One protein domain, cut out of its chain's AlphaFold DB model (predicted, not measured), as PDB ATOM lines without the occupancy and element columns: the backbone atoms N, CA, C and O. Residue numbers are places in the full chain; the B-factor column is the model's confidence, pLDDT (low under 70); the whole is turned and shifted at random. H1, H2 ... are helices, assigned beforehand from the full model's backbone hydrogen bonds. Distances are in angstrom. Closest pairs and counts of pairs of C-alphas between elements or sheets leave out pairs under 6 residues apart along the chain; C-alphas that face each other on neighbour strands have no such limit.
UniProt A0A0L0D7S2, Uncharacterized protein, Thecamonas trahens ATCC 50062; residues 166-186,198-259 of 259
ATOM      1  N   VAL A 166      35.419  16.425  25.017       63.91
ATOM      2  CA  VAL A 166      35.809  16.190  23.621       63.91
ATOM      3  C   VAL A 166      34.709  15.489  22.810       63.91
ATOM      4  O   VAL A 166      34.545  15.761  21.619       63.91
ATOM      5  N   MET A 167      33.961  14.569  23.416       67.94
ATOM      6  CA  MET A 167      32.845  13.871  22.776       67.94
ATOM      7  C   MET A 167      31.606  14.766  22.665       67.94
ATOM      8  O   MET A 167      30.979  14.757  21.608       67.94
ATOM      9  N   LEU A 168      31.319  15.602  23.671       70.69
ATOM     10  CA  LEU A 168      30.219  16.576  23.620       70.69
ATOM     11  C   LEU A 168      30.430  17.604  22.501       70.69
ATOM     12  O   LEU A 168      29.538  17.832  21.684       70.69
ATOM     13  N   VAL A 169      31.648  18.142  22.380       68.31
ATOM     14  CA  VAL A 169      32.014  19.063  21.290       68.31
ATOM     15  C   VAL A 169      31.907  18.379  19.923       68.31
ATOM     16  O   VAL A 169      31.444  18.979  18.952       68.31
ATOM     17  N   ARG A 170      32.289  17.098  19.815       72.62
ATOM     18  CA  ARG A 170      32.148  16.329  18.566       72.62
ATOM     19  C   ARG A 170      30.689  16.083  18.188       72.62
ATOM     20  O   ARG A 170      30.378  16.119  16.998       72.62
ATOM     21  N   GLU A 171      29.813  15.821  19.150       75.56
ATOM     22  CA  GLU A 171      28.381  15.652  18.888       75.56
ATOM     23  C   GLU A 171      27.708  16.966  18.496       75.56
ATOM     24  O   GLU A 171      26.988  16.993  17.496       75.56
ATOM     25  N   ALA A 172      28.004  18.063  19.200       69.75
ATOM     26  CA  ALA A 172      27.534  19.396  18.831       69.75
ATOM     27  C   ALA A 172      27.984  19.758  17.407       69.75
ATOM     28  O   ALA A 172      27.163  20.109  16.560       69.75
ATOM     29  N   ARG A 173      29.264  19.532  17.082       73.75
ATOM     30  CA  ARG A 173      29.805  19.751  15.733       73.75
ATOM     31  C   ARG A 173      29.102  18.908  14.668       73.75
ATOM     32  O   ARG A 173      28.839  19.411  13.580       73.75
ATOM     33  N   LYS A 174      28.777  17.643  14.956       82.38
ATOM     34  CA  LYS A 174      28.018  16.788  14.024       82.38
ATOM     35  C   LYS A 174      26.615  17.332  13.768       82.38
ATOM     36  O   LYS A 174      26.188  17.342  12.617       82.38
ATOM     37  N   LYS A 175      25.915  17.788  14.809       78.81
ATOM     38  CA  LYS A 175      24.571  18.370  14.682       78.81
ATOM     39  C   LYS A 175      24.599  19.668  13.872       78.81
ATOM     40  O   LYS A 175      23.823  19.804  12.933       78.81
ATOM     41  N   VAL A 176      25.557  20.555  14.148       73.50
ATOM     42  CA  VAL A 176      25.738  21.814  13.404       73.50
ATOM     43  C   VAL A 176      26.112  21.555  11.941       73.50
ATOM     44  O   VAL A 176      25.547  22.169  11.041       73.50
ATOM     45  N   GLN A 177      26.991  20.590  11.659       74.50
ATOM     46  CA  GLN A 177      27.312  20.208  10.279       74.50
ATOM     47  C   GLN A 177      26.124  19.579   9.543       74.50
ATOM     48  O   GLN A 177      25.959  19.812   8.347       74.50
ATOM     49  N   ALA A 178      25.291  18.794  10.230       75.44
ATOM     50  CA  ALA A 178      24.070  18.249   9.648       75.44
ATOM     51  C   ALA A 178      23.067  19.363   9.304       75.44
ATOM     52  O   ALA A 178      22.529  19.360   8.198       75.44
ATOM     53  N   ALA A 179      22.893  20.344  10.195       69.69
ATOM     54  CA  ALA A 179      22.062  21.527   9.963       69.69
ATOM     55  C   ALA A 179      22.599  22.388   8.807       69.69
ATOM     56  O   ALA A 179      21.865  22.725   7.884       69.69
ATOM     57  N   SER A 180      23.907  22.658   8.782       66.44
ATOM     58  CA  SER A 180      24.565  23.392   7.695       66.44
ATOM     59  C   SER A 180      24.426  22.676   6.347       66.44
ATOM     60  O   SER A 180      24.130  23.302   5.331       66.44
ATOM     61  N   LYS A 181      24.554  21.342   6.323       68.12
ATOM     62  CA  LYS A 181      24.339  20.546   5.110       68.12
ATOM     63  C   LYS A 181      22.875  20.567   4.665       68.12
ATOM     64  O   LYS A 181      22.622  20.605   3.461       68.12
ATOM     65  N   ALA A 182      21.927  20.571   5.601       63.31
ATOM     66  CA  ALA A 182      20.512  20.764   5.296       63.31
ATOM     67  C   ALA A 182      20.270  22.150   4.671       63.31
ATOM     68  O   ALA A 182      19.655  22.221   3.615       63.31
ATOM     69  N   LEU A 183      20.870  23.213   5.217       56.28
ATOM     70  CA  LEU A 183      20.800  24.571   4.660       56.28
ATOM     71  C   LEU A 183      21.483  24.698   3.288       56.28
ATOM     72  O   LEU A 183      20.961  25.356   2.398       56.28
ATOM     73  N   SER A 184      22.611  24.023   3.055       56.19
ATOM     74  CA  SER A 184      23.254  24.027   1.730       56.19
ATOM     75  C   SER A 184      22.415  23.328   0.656       56.19
ATOM     76  O   SER A 184      22.521  23.665  -0.517       56.19
ATOM     77  N   ARG A 185      21.551  22.381   1.055       55.66
ATOM     78  CA  ARG A 185      20.585  21.730   0.158       55.66
ATOM     79  C   ARG A 185      19.371  22.608  -0.142       55.66
ATOM     80  O   ARG A 185      18.664  22.307  -1.092       55.66
ATOM     81  N   VAL A 186      19.155  23.678   0.624       52.34
ATOM     82  CA  VAL A 186      18.099  24.673   0.377       52.34
ATOM     83  C   VAL A 186      18.498  25.655  -0.735       52.34
ATOM     84  O   VAL A 186      17.660  26.398  -1.232       52.34
ATOM     85  N   ILE A 198       9.029  31.166   0.488       76.81
ATOM     86  CA  ILE A 198       9.835  32.057   1.333       76.81
ATOM     87  C   ILE A 198       9.346  31.972   2.781       76.81
ATOM     88  O   ILE A 198      10.146  31.680   3.664       76.81
ATOM     89  N   GLU A 199       8.038  32.112   3.020       79.69
ATOM     90  CA  GLU A 199       7.458  32.022   4.370       79.69
ATOM     91  C   GLU A 199       7.743  30.665   5.036       79.69
ATOM     92  O   GLU A 199       8.069  30.587   6.222       79.69
ATOM     93  N   ARG A 200       7.678  29.565   4.272       79.75
ATOM     94  CA  ARG A 200       8.024  28.227   4.781       79.75
ATOM     95  C   ARG A 200       9.506  28.105   5.117       79.75
ATOM     96  O   ARG A 200       9.844  27.488   6.127       79.75
ATOM     97  N   LEU A 201      10.388  28.659   4.287       82.12
ATOM     98  CA  LEU A 201      11.827  28.656   4.540       82.12
ATOM     99  C   LEU A 201      12.192  29.533   5.738       82.12
ATOM    100  O   LEU A 201      13.037  29.121   6.530       82.12
ATOM    101  N   GLU A 202      11.531  30.673   5.921       82.88
ATOM    102  CA  GLU A 202      11.675  31.528   7.102       82.88
ATOM    103  C   GLU A 202      11.190  30.817   8.370       82.88
ATOM    104  O   GLU A 202      11.917  30.760   9.362       82.88
ATOM    105  N   ALA A 203      10.017  30.179   8.331       82.81
ATOM    106  CA  ALA A 203       9.494  29.412   9.463       82.81
ATOM    107  C   ALA A 203      10.409  28.235   9.836       82.81
ATOM    108  O   ALA A 203      10.669  27.980  11.016       82.81
ATOM    109  N   LEU A 204      10.936  27.521   8.836       84.38
ATOM    110  CA  LEU A 204      11.941  26.489   9.066       84.38
ATOM    111  C   LEU A 204      13.205  27.109   9.659       84.38
ATOM    112  O   LEU A 204      13.667  26.642  10.693       84.38
ATOM    113  N   PHE A 205      13.741  28.173   9.070       86.12
ATOM    114  CA  PHE A 205      14.934  28.838   9.579       86.12
ATOM    115  C   PHE A 205      14.799  29.215  11.061       86.12
ATOM    116  O   PHE A 205      15.682  28.870  11.846       86.12
ATOM    117  N   MET A 206      13.673  29.814  11.462       87.19
ATOM    118  CA  MET A 206      13.409  30.168  12.860       87.19
ATOM    119  C   MET A 206      13.372  28.935  13.767       87.19
ATOM    120  O   MET A 206      14.071  28.896  14.776       87.19
ATOM    121  N   LYS A 207      12.675  27.870  13.359       88.12
ATOM    122  CA  LYS A 207      12.629  26.616  14.125       88.12
ATOM    123  C   LYS A 207      14.007  25.963  14.281       88.12
ATOM    124  O   LYS A 207      14.326  25.390  15.319       88.12
ATOM    125  N   TRP A 208      14.843  26.023  13.248       85.25
ATOM    126  CA  TRP A 208      16.212  25.508  13.316       85.25
ATOM    127  C   TRP A 208      17.112  26.394  14.187       85.25
ATOM    128  O   TRP A 208      17.973  25.859  14.889       85.25
ATOM    129  N   LYS A 209      16.899  27.717  14.174       85.88
ATOM    130  CA  LYS A 209      17.582  28.662  15.065       85.88
ATOM    131  C   LYS A 209      17.243  28.371  16.528       85.88
ATOM    132  O   LYS A 209      18.166  28.231  17.321       85.88
ATOM    133  N   GLU A 210      15.968  28.176  16.861       86.44
ATOM    134  CA  GLU A 210      15.517  27.808  18.214       86.44
ATOM    135  C   GLU A 210      16.221  26.545  18.728       86.44
ATOM    136  O   GLU A 210      16.830  26.560  19.795       86.44
ATOM    137  N   VAL A 211      16.237  25.471  17.931       87.88
ATOM    138  CA  VAL A 211      16.908  24.212  18.306       87.88
ATOM    139  C   VAL A 211      18.417  24.401  18.492       87.88
ATOM    140  O   VAL A 211      19.033  23.756  19.346       87.88
ATOM    141  N   ALA A 212      19.044  25.255  17.681       82.19
ATOM    142  CA  ALA A 212      20.464  25.558  17.815       82.19
ATOM    143  C   ALA A 212      20.754  26.345  19.101       82.19
ATOM    144  O   ALA A 212      21.706  26.002  19.803       82.19
ATOM    145  N   VAL A 213      19.927  27.341  19.427       87.06
ATOM    146  CA  VAL A 213      20.023  28.132  20.663       87.06
ATOM    147  C   VAL A 213      19.832  27.240  21.888       87.06
ATOM    148  O   VAL A 213      20.715  27.201  22.737       87.06
ATOM    149  N   GLU A 214      18.788  26.409  21.927       87.44
ATOM    150  CA  GLU A 214      18.532  25.480  23.042       87.44
ATOM    151  C   GLU A 214      19.717  24.518  23.269       87.44
ATOM    152  O   GLU A 214      20.147  24.244  24.396       87.44
ATOM    153  N   ALA A 215      20.316  24.017  22.183       83.81
ATOM    154  CA  ALA A 215      21.497  23.166  22.269       83.81
ATOM    155  C   ALA A 215      22.722  23.909  22.830       83.81
ATOM    156  O   ALA A 215      23.512  23.308  23.569       83.81
ATOM    157  N   LEU A 216      22.891  25.188  22.484       83.81
ATOM    158  CA  LEU A 216      23.976  26.033  22.976       83.81
ATOM    159  C   LEU A 216      23.757  26.433  24.444       83.81
ATOM    160  O   LEU A 216      24.690  26.314  25.235       83.81
ATOM    161  N   GLU A 217      22.541  26.794  24.851       84.25
ATOM    162  CA  GLU A 217      22.178  27.058  26.253       84.25
ATOM    163  C   GLU A 217      22.414  25.834  27.142       84.25
ATOM    164  O   GLU A 217      22.979  25.924  28.236       84.25
ATOM    165  N   SER A 218      22.056  24.648  26.645       82.81
ATOM    166  CA  SER A 218      22.338  23.384  27.323       82.81
ATOM    167  C   SER A 218      23.843  23.114  27.456       82.81
ATOM    168  O   SER A 218      24.284  22.459  28.408       82.81
ATOM    169  N   LEU A 219      24.653  23.588  26.506       80.69
ATOM    170  CA  LEU A 219      26.110  23.487  26.560       80.69
ATOM    171  C   LEU A 219      26.694  24.458  27.600       80.69
ATOM    172  O   LEU A 219      27.522  24.033  28.405       80.69
ATOM    173  N   VAL A 220      26.206  25.704  27.647       77.06
ATOM    174  CA  VAL A 220      26.585  26.718  28.654       77.06
ATOM    175  C   VAL A 220      26.203  26.275  30.063       77.06
ATOM    176  O   VAL A 220      27.001  26.356  30.993       77.06
ATOM    177  N   SER A 221      24.991  25.753  30.237       80.62
ATOM    178  CA  SER A 221      24.508  25.282  31.538       80.62
ATOM    179  C   SER A 221      25.376  24.141  32.072       80.62
ATOM    180  O   SER A 221      25.719  24.108  33.254       80.62
ATOM    181  N   ARG A 222      25.791  23.224  31.190       77.69
ATOM    182  CA  ARG A 222      26.681  22.113  31.544       77.69
ATOM    183  C   ARG A 222      28.107  22.565  31.837       77.69
ATOM    184  O   ARG A 222      28.693  22.048  32.784       77.69
ATOM    185  N   SER A 223      28.651  23.526  31.088       71.31
ATOM    186  CA  SER A 223      29.991  24.058  31.366       71.31
ATOM    187  C   SER A 223      30.038  24.826  32.690       71.31
ATOM    188  O   SER A 223      30.982  24.645  33.456       71.31
ATOM    189  N   ARG A 224      28.991  25.603  33.014       71.56
ATOM    190  CA  ARG A 224      28.835  26.267  34.322       71.56
ATOM    191  C   ARG A 224      28.715  25.246  35.461       71.56
ATOM    192  O   ARG A 224      29.392  25.382  36.476       71.56
ATOM    193  N   ALA A 225      27.900  24.203  35.283       70.81
ATOM    194  CA  ALA A 225      27.688  23.165  36.298       70.81
ATOM    195  C   ALA A 225      28.925  22.290  36.558       70.81
ATOM    196  O   ALA A 225      29.118  21.825  37.679       70.81
ATOM    197  N   ALA A 226      29.774  22.075  35.549       66.38
ATOM    198  CA  ALA A 226      31.014  21.319  35.700       66.38
ATOM    199  C   ALA A 226      32.047  22.030  36.596       66.38
ATOM    200  O   ALA A 226      33.040  21.413  36.974       66.38
ATOM    201  N   GLY A 227      31.845  23.315  36.930       57.31
ATOM    202  CA  GLY A 227      32.827  24.122  37.665       57.31
ATOM    203  C   GLY A 227      34.153  24.272  36.916       57.31
ATOM    204  O   GLY A 227      35.125  24.799  37.462       57.31
ATOM    205  N   ASP A 228      34.198  23.799  35.670       54.75
ATOM    206  CA  ASP A 228      35.384  23.823  34.857       54.75
ATOM    207  C   ASP A 228      35.642  25.260  34.463       54.75
ATOM    208  O   ASP A 228      34.819  25.944  33.847       54.75
ATOM    209  N   ALA A 229      36.854  25.683  34.783       47.50
ATOM    210  CA  ALA A 229      37.489  26.889  34.318       47.50
ATOM    211  C   ALA A 229      37.705  26.866  32.786       47.50
ATOM    212  O   ALA A 229      38.776  27.216  32.297       47.50
ATOM    213  N   THR A 230      36.655  26.598  32.003       48.78
ATOM    214  CA  THR A 230      36.474  27.083  30.624       48.78
ATOM    215  C   THR A 230      36.471  28.619  30.536       48.78
ATOM    216  O   THR A 230      36.316  29.166  29.451       48.78
ATOM    217  N   SER A 231      36.771  29.295  31.655       47.12
ATOM    218  CA  SER A 231      37.239  30.669  31.925       47.12
ATOM    219  C   SER A 231      38.158  31.380  30.913       47.12
ATOM    220  O   SER A 231      38.655  32.464  31.211       47.12
ATOM    221  N   LYS A 232      38.421  30.829  29.727       52.69
ATOM    222  CA  LYS A 232      39.163  31.523  28.665       52.69
ATOM    223  C   LYS A 232      38.556  31.412  27.275       52.69
ATOM    224  O   LYS A 232      38.997  32.160  26.408       52.69
ATOM    225  N   LEU A 233      37.606  30.503  27.046       59.91
ATOM    226  CA  LEU A 233      36.930  30.428  25.755       59.91
ATOM    227  C   LEU A 233      35.688  31.308  25.820       59.91
ATOM    228  O   LEU A 233      34.720  30.948  26.488       59.91
ATOM    229  N   SER A 234      35.733  32.470  25.165       78.00
ATOM    230  CA  SER A 234      34.530  33.297  25.027       78.00
ATOM    231  C   SER A 234      33.470  32.507  24.264       78.00
ATOM    232  O   SER A 234      33.789  31.637  23.446       78.00
ATOM    233  N   MET A 235      32.195  32.793  24.511       77.12
ATOM    234  CA  MET A 235      31.128  32.083  23.808       77.12
ATOM    235  C   MET A 235      31.210  32.288  22.287       77.12
ATOM    236  O   MET A 235      30.948  31.375  21.511       77.12
ATOM    237  N   GLU A 236      31.729  33.437  21.856       79.25
ATOM    238  CA  GLU A 236      32.090  33.712  20.464       79.25
ATOM    239  C   GLU A 236      33.113  32.709  19.905       79.25
ATOM    240  O   GLU A 236      32.995  32.262  18.766       79.25
ATOM    241  N   GLN A 237      34.107  32.299  20.700       79.94
ATOM    242  CA  GLN A 237      35.081  31.278  20.301       79.94
ATOM    243  C   GLN A 237      34.449  29.884  20.225       79.94
ATOM    244  O   GLN A 237      34.847  29.080  19.377       79.94
ATOM    245  N   VAL A 238      33.445  29.595  21.059       80.38
ATOM    246  CA  VAL A 238      32.649  28.360  20.966       80.38
ATOM    247  C   VAL A 238      31.836  28.350  19.670       80.38
ATOM    248  O   VAL A 238      31.902  27.373  18.921       80.38
ATOM    249  N   LEU A 239      31.143  29.447  19.354       82.12
ATOM    250  CA  LEU A 239      30.389  29.611  18.106       82.12
ATOM    251  C   LEU A 239      31.302  29.486  16.877       82.12
ATOM    252  O   LEU A 239      31.018  28.699  15.970       82.12
ATOM    253  N   ALA A 240      32.458  30.157  16.888       79.62
ATOM    254  CA  ALA A 240      33.459  30.053  15.830       79.62
ATOM    255  C   ALA A 240      34.016  28.624  15.691       79.62
ATOM    256  O   ALA A 240      34.178  28.123  14.577       79.62
ATOM    257  N   GLY A 241      34.257  27.926  16.807       78.81
ATOM    258  CA  GLY A 241      34.696  26.527  16.821       78.81
ATOM    259  C   GLY A 241      33.655  25.550  16.258       78.81
ATOM    260  O   GLY A 241      34.016  24.521  15.677       78.81
ATOM    261  N   LEU A 242      32.369  25.886  16.384       81.44
ATOM    262  CA  LEU A 242      31.257  25.167  15.760       81.44
ATOM    263  C   LEU A 242      31.039  25.564  14.290       81.44
ATOM    264  O   LEU A 242      30.312  24.869  13.580       81.44
ATOM    265  N   GLY A 243      31.705  26.619  13.815       82.25
ATOM    266  CA  GLY A 243      31.536  27.159  12.467       82.25
ATOM    267  C   GLY A 243      30.221  27.916  12.287       82.25
ATOM    268  O   GLY A 243      29.726  28.004  11.165       82.25
ATOM    269  N   ILE A 244      29.641  28.419  13.380       81.88
ATOM    270  CA  ILE A 244      28.423  29.225  13.358       81.88
ATOM    271  C   ILE A 244      28.841  30.683  13.122       81.88
ATOM    272  O   ILE A 244      29.583  31.236  13.937       81.88
ATOM    273  N   PRO A 245      28.433  31.309  12.007       79.94
ATOM    274  CA  PRO A 245      28.741  32.710  11.765       79.94
ATOM    275  C   PRO A 245      27.911  33.609  12.693       79.94
ATOM    276  O   PRO A 245      26.722  33.363  12.890       79.94
ATOM    277  N   ALA A 246      28.520  34.692  13.186       78.06
ATOM    278  CA  ALA A 246      27.864  35.667  14.068       78.06
ATOM    279  C   ALA A 246      26.639  36.347  13.430       78.06
ATOM    280  O   ALA A 246      25.761  36.828  14.129       78.06
ATOM    281  N   SER A 247      26.546  36.358  12.096       81.75
ATOM    282  CA  SER A 247      25.372  36.855  11.370       81.75
ATOM    283  C   SER A 247      24.141  35.948  11.482       81.75
ATOM    284  O   SER A 247      23.076  36.320  11.004       81.75
ATOM    285  N   LEU A 248      24.303  34.725  11.998       84.31
ATOM    286  CA  LEU A 248      23.241  33.724  12.108       84.31
ATOM    287  C   LEU A 248      22.810  33.536  13.565       84.31
ATOM    288  O   LEU A 248      21.614  33.510  13.843       84.31
ATOM    289  N   ILE A 249      23.790  33.404  14.464       84.69
ATOM    290  CA  ILE A 249      23.611  33.389  15.918       84.69
ATOM    291  C   ILE A 249      24.819  34.103  16.527       84.69
ATOM    292  O   ILE A 249      25.961  33.710  16.266       84.69
ATOM    293  N   ALA A 250      24.565  35.119  17.340       85.44
ATOM    294  CA  ALA A 250      25.549  35.834  18.136       85.44
ATOM    295  C   ALA A 250      25.327  35.561  19.630       85.44
ATOM    296  O   ALA A 250      24.277  35.075  20.041       85.44
ATOM    297  N   TRP A 251      26.342  35.844  20.440       87.31
ATOM    298  CA  TRP A 251      26.228  35.845  21.895       87.31
ATOM    299  C   TRP A 251      26.346  37.284  22.379       87.31
ATOM    300  O   TRP A 251      27.368  37.922  22.121       87.31
ATOM    301  N   ASP A 252      25.323  37.771  23.070       84.88
ATOM    302  CA  ASP A 252      25.373  39.033  23.788       84.88
ATOM    303  C   ASP A 252      25.965  38.777  25.178       84.88
ATOM    304  O   ASP A 252      25.378  38.101  26.025       84.88
ATOM    305  N   ALA A 253      27.180  39.279  25.398       80.88
ATOM    306  CA  ALA A 253      27.871  39.118  26.670       80.88
ATOM    307  C   ALA A 253      27.284  39.991  27.787       80.88
ATOM    308  O   ALA A 253      27.446  39.629  28.951       80.88
ATOM    309  N   ASP A 254      26.616  41.095  27.446       78.94
ATOM    310  CA  ASP A 254      26.031  42.025  28.413       78.94
ATOM    311  C   ASP A 254      24.674  41.507  28.911       78.94
ATOM    312  O   ASP A 254      24.373  41.600  30.102       78.94
ATOM    313  N   ALA A 255      23.878  40.916  28.016       82.75
ATOM    314  CA  ALA A 255      22.590  40.300  28.344       82.75
ATOM    315  C   ALA A 255      22.686  38.809  28.737       82.75
ATOM    316  O   ALA A 255      21.717  38.239  29.236       82.75
ATOM    317  N   GLU A 256      23.854  38.181  28.553       81.00
ATOM    318  CA  GLU A 256      24.075  36.733  28.695       81.00
ATOM    319  C   GLU A 256      23.085  35.867  27.885       81.00
ATOM    320  O   GLU A 256      22.635  34.816  28.354       81.00
ATOM    321  N   GLU A 257      22.760  36.280  26.658       82.62
ATOM    322  CA  GLU A 257      21.788  35.595  25.795       82.62
ATOM    323  C   GLU A 257      22.267  35.432  24.342       82.62
ATOM    324  O   GLU A 257      23.238  36.052  23.903       82.62
ATOM    325  N   PHE A 258      21.601  34.556  23.580       82.69
ATOM    326  CA  PHE A 258      21.864  34.393  22.147       82.69
ATOM    327  C   PHE A 258      20.949  35.283  21.312       82.69
ATOM    328  O   PHE A 258      19.733  35.263  21.496       82.69
ATOM    329  N   VAL A 259      21.535  35.979  20.335       81.94
ATOM    330  CA  VAL A 259      20.847  36.914  19.429       81.94
ATOM    331  C   VAL A 259      20.873  36.412  17.993       81.94
ATOM    332  O   VAL A 259      21.905  35.860  17.550       81.94
TER     333      VAL A 259
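This is residues 166 to 186 and 198 to 259 of the 259 residues of an uncharacterized protein of Thecamonas trahens ATCC 50062 (UniProt A0A0L0D7S2). Two long helices, H2 and H1, run side by side in opposite directions with little contact between them, and the short helix H3 sits crosswise beside H1. After H3 a stretch with no named element, residues 243 to 259, folds back on itself near its end, while residues 224 to 230 stick out. The printed part has 83 residues with three named helices, H1, H2, H3 in chain order, and no named strand; the class is all helix. The whole is compact, with a radius of gyration of the C-alphas of 13.5 A and spans of 43 by 29 by 18 A.

H2, the longest helix, holds residues 198 to 225 and measures 40.3 A from C-alpha 198 at (9.835, 32.057, 1.333) to C-alpha 225 at (27.688, 23.165, 36.298). H1, residues 166 to 185, measures 28.5 A and begins with C-alpha 166 at (35.809, 16.190, 23.621). H3 is residues 235 to 242.

H2 and H1 only just touch, with 3 pairs of C-alphas within 8 A, through residues 208 to 215 of H2 and 172 to 179 of H1 alone. Their closest C-alphas, of Ala 212 and Val 176, are 7.8 A apart. They run opposite ways at a shallow tilt of 7 degrees. H3 only just touches H1, also with 3 pairs, through residues 172 to 176 of H1 alone; the closest C-alphas, of Leu 242 and Arg 173, are 5.6 A apart. Their tilt is steep at 69 degrees, only just short of about perpendicular, and they run the same way. H2 and H3 are near each other, with 6 pairs of C-alphas within 10 A. In H1, H2 and H3 every O i to N i+4 pair is within hydrogen-bond range. Residues 251 to 252 pair antiparallel with residues 257 to 258.

The C-alphas farthest apart, of Ile 198 and Gly 227, are 43.7 A apart. Residues 187 to 197 are not printed, and C-alphas 186 and 198 are 11.1 A apart across this cut. The link from H2 to H3 is short, with 9 residues. The mean pLDDT of the printed part is 75.7; 20 residues are under 70, among them 179 to 186 and 226 to 233.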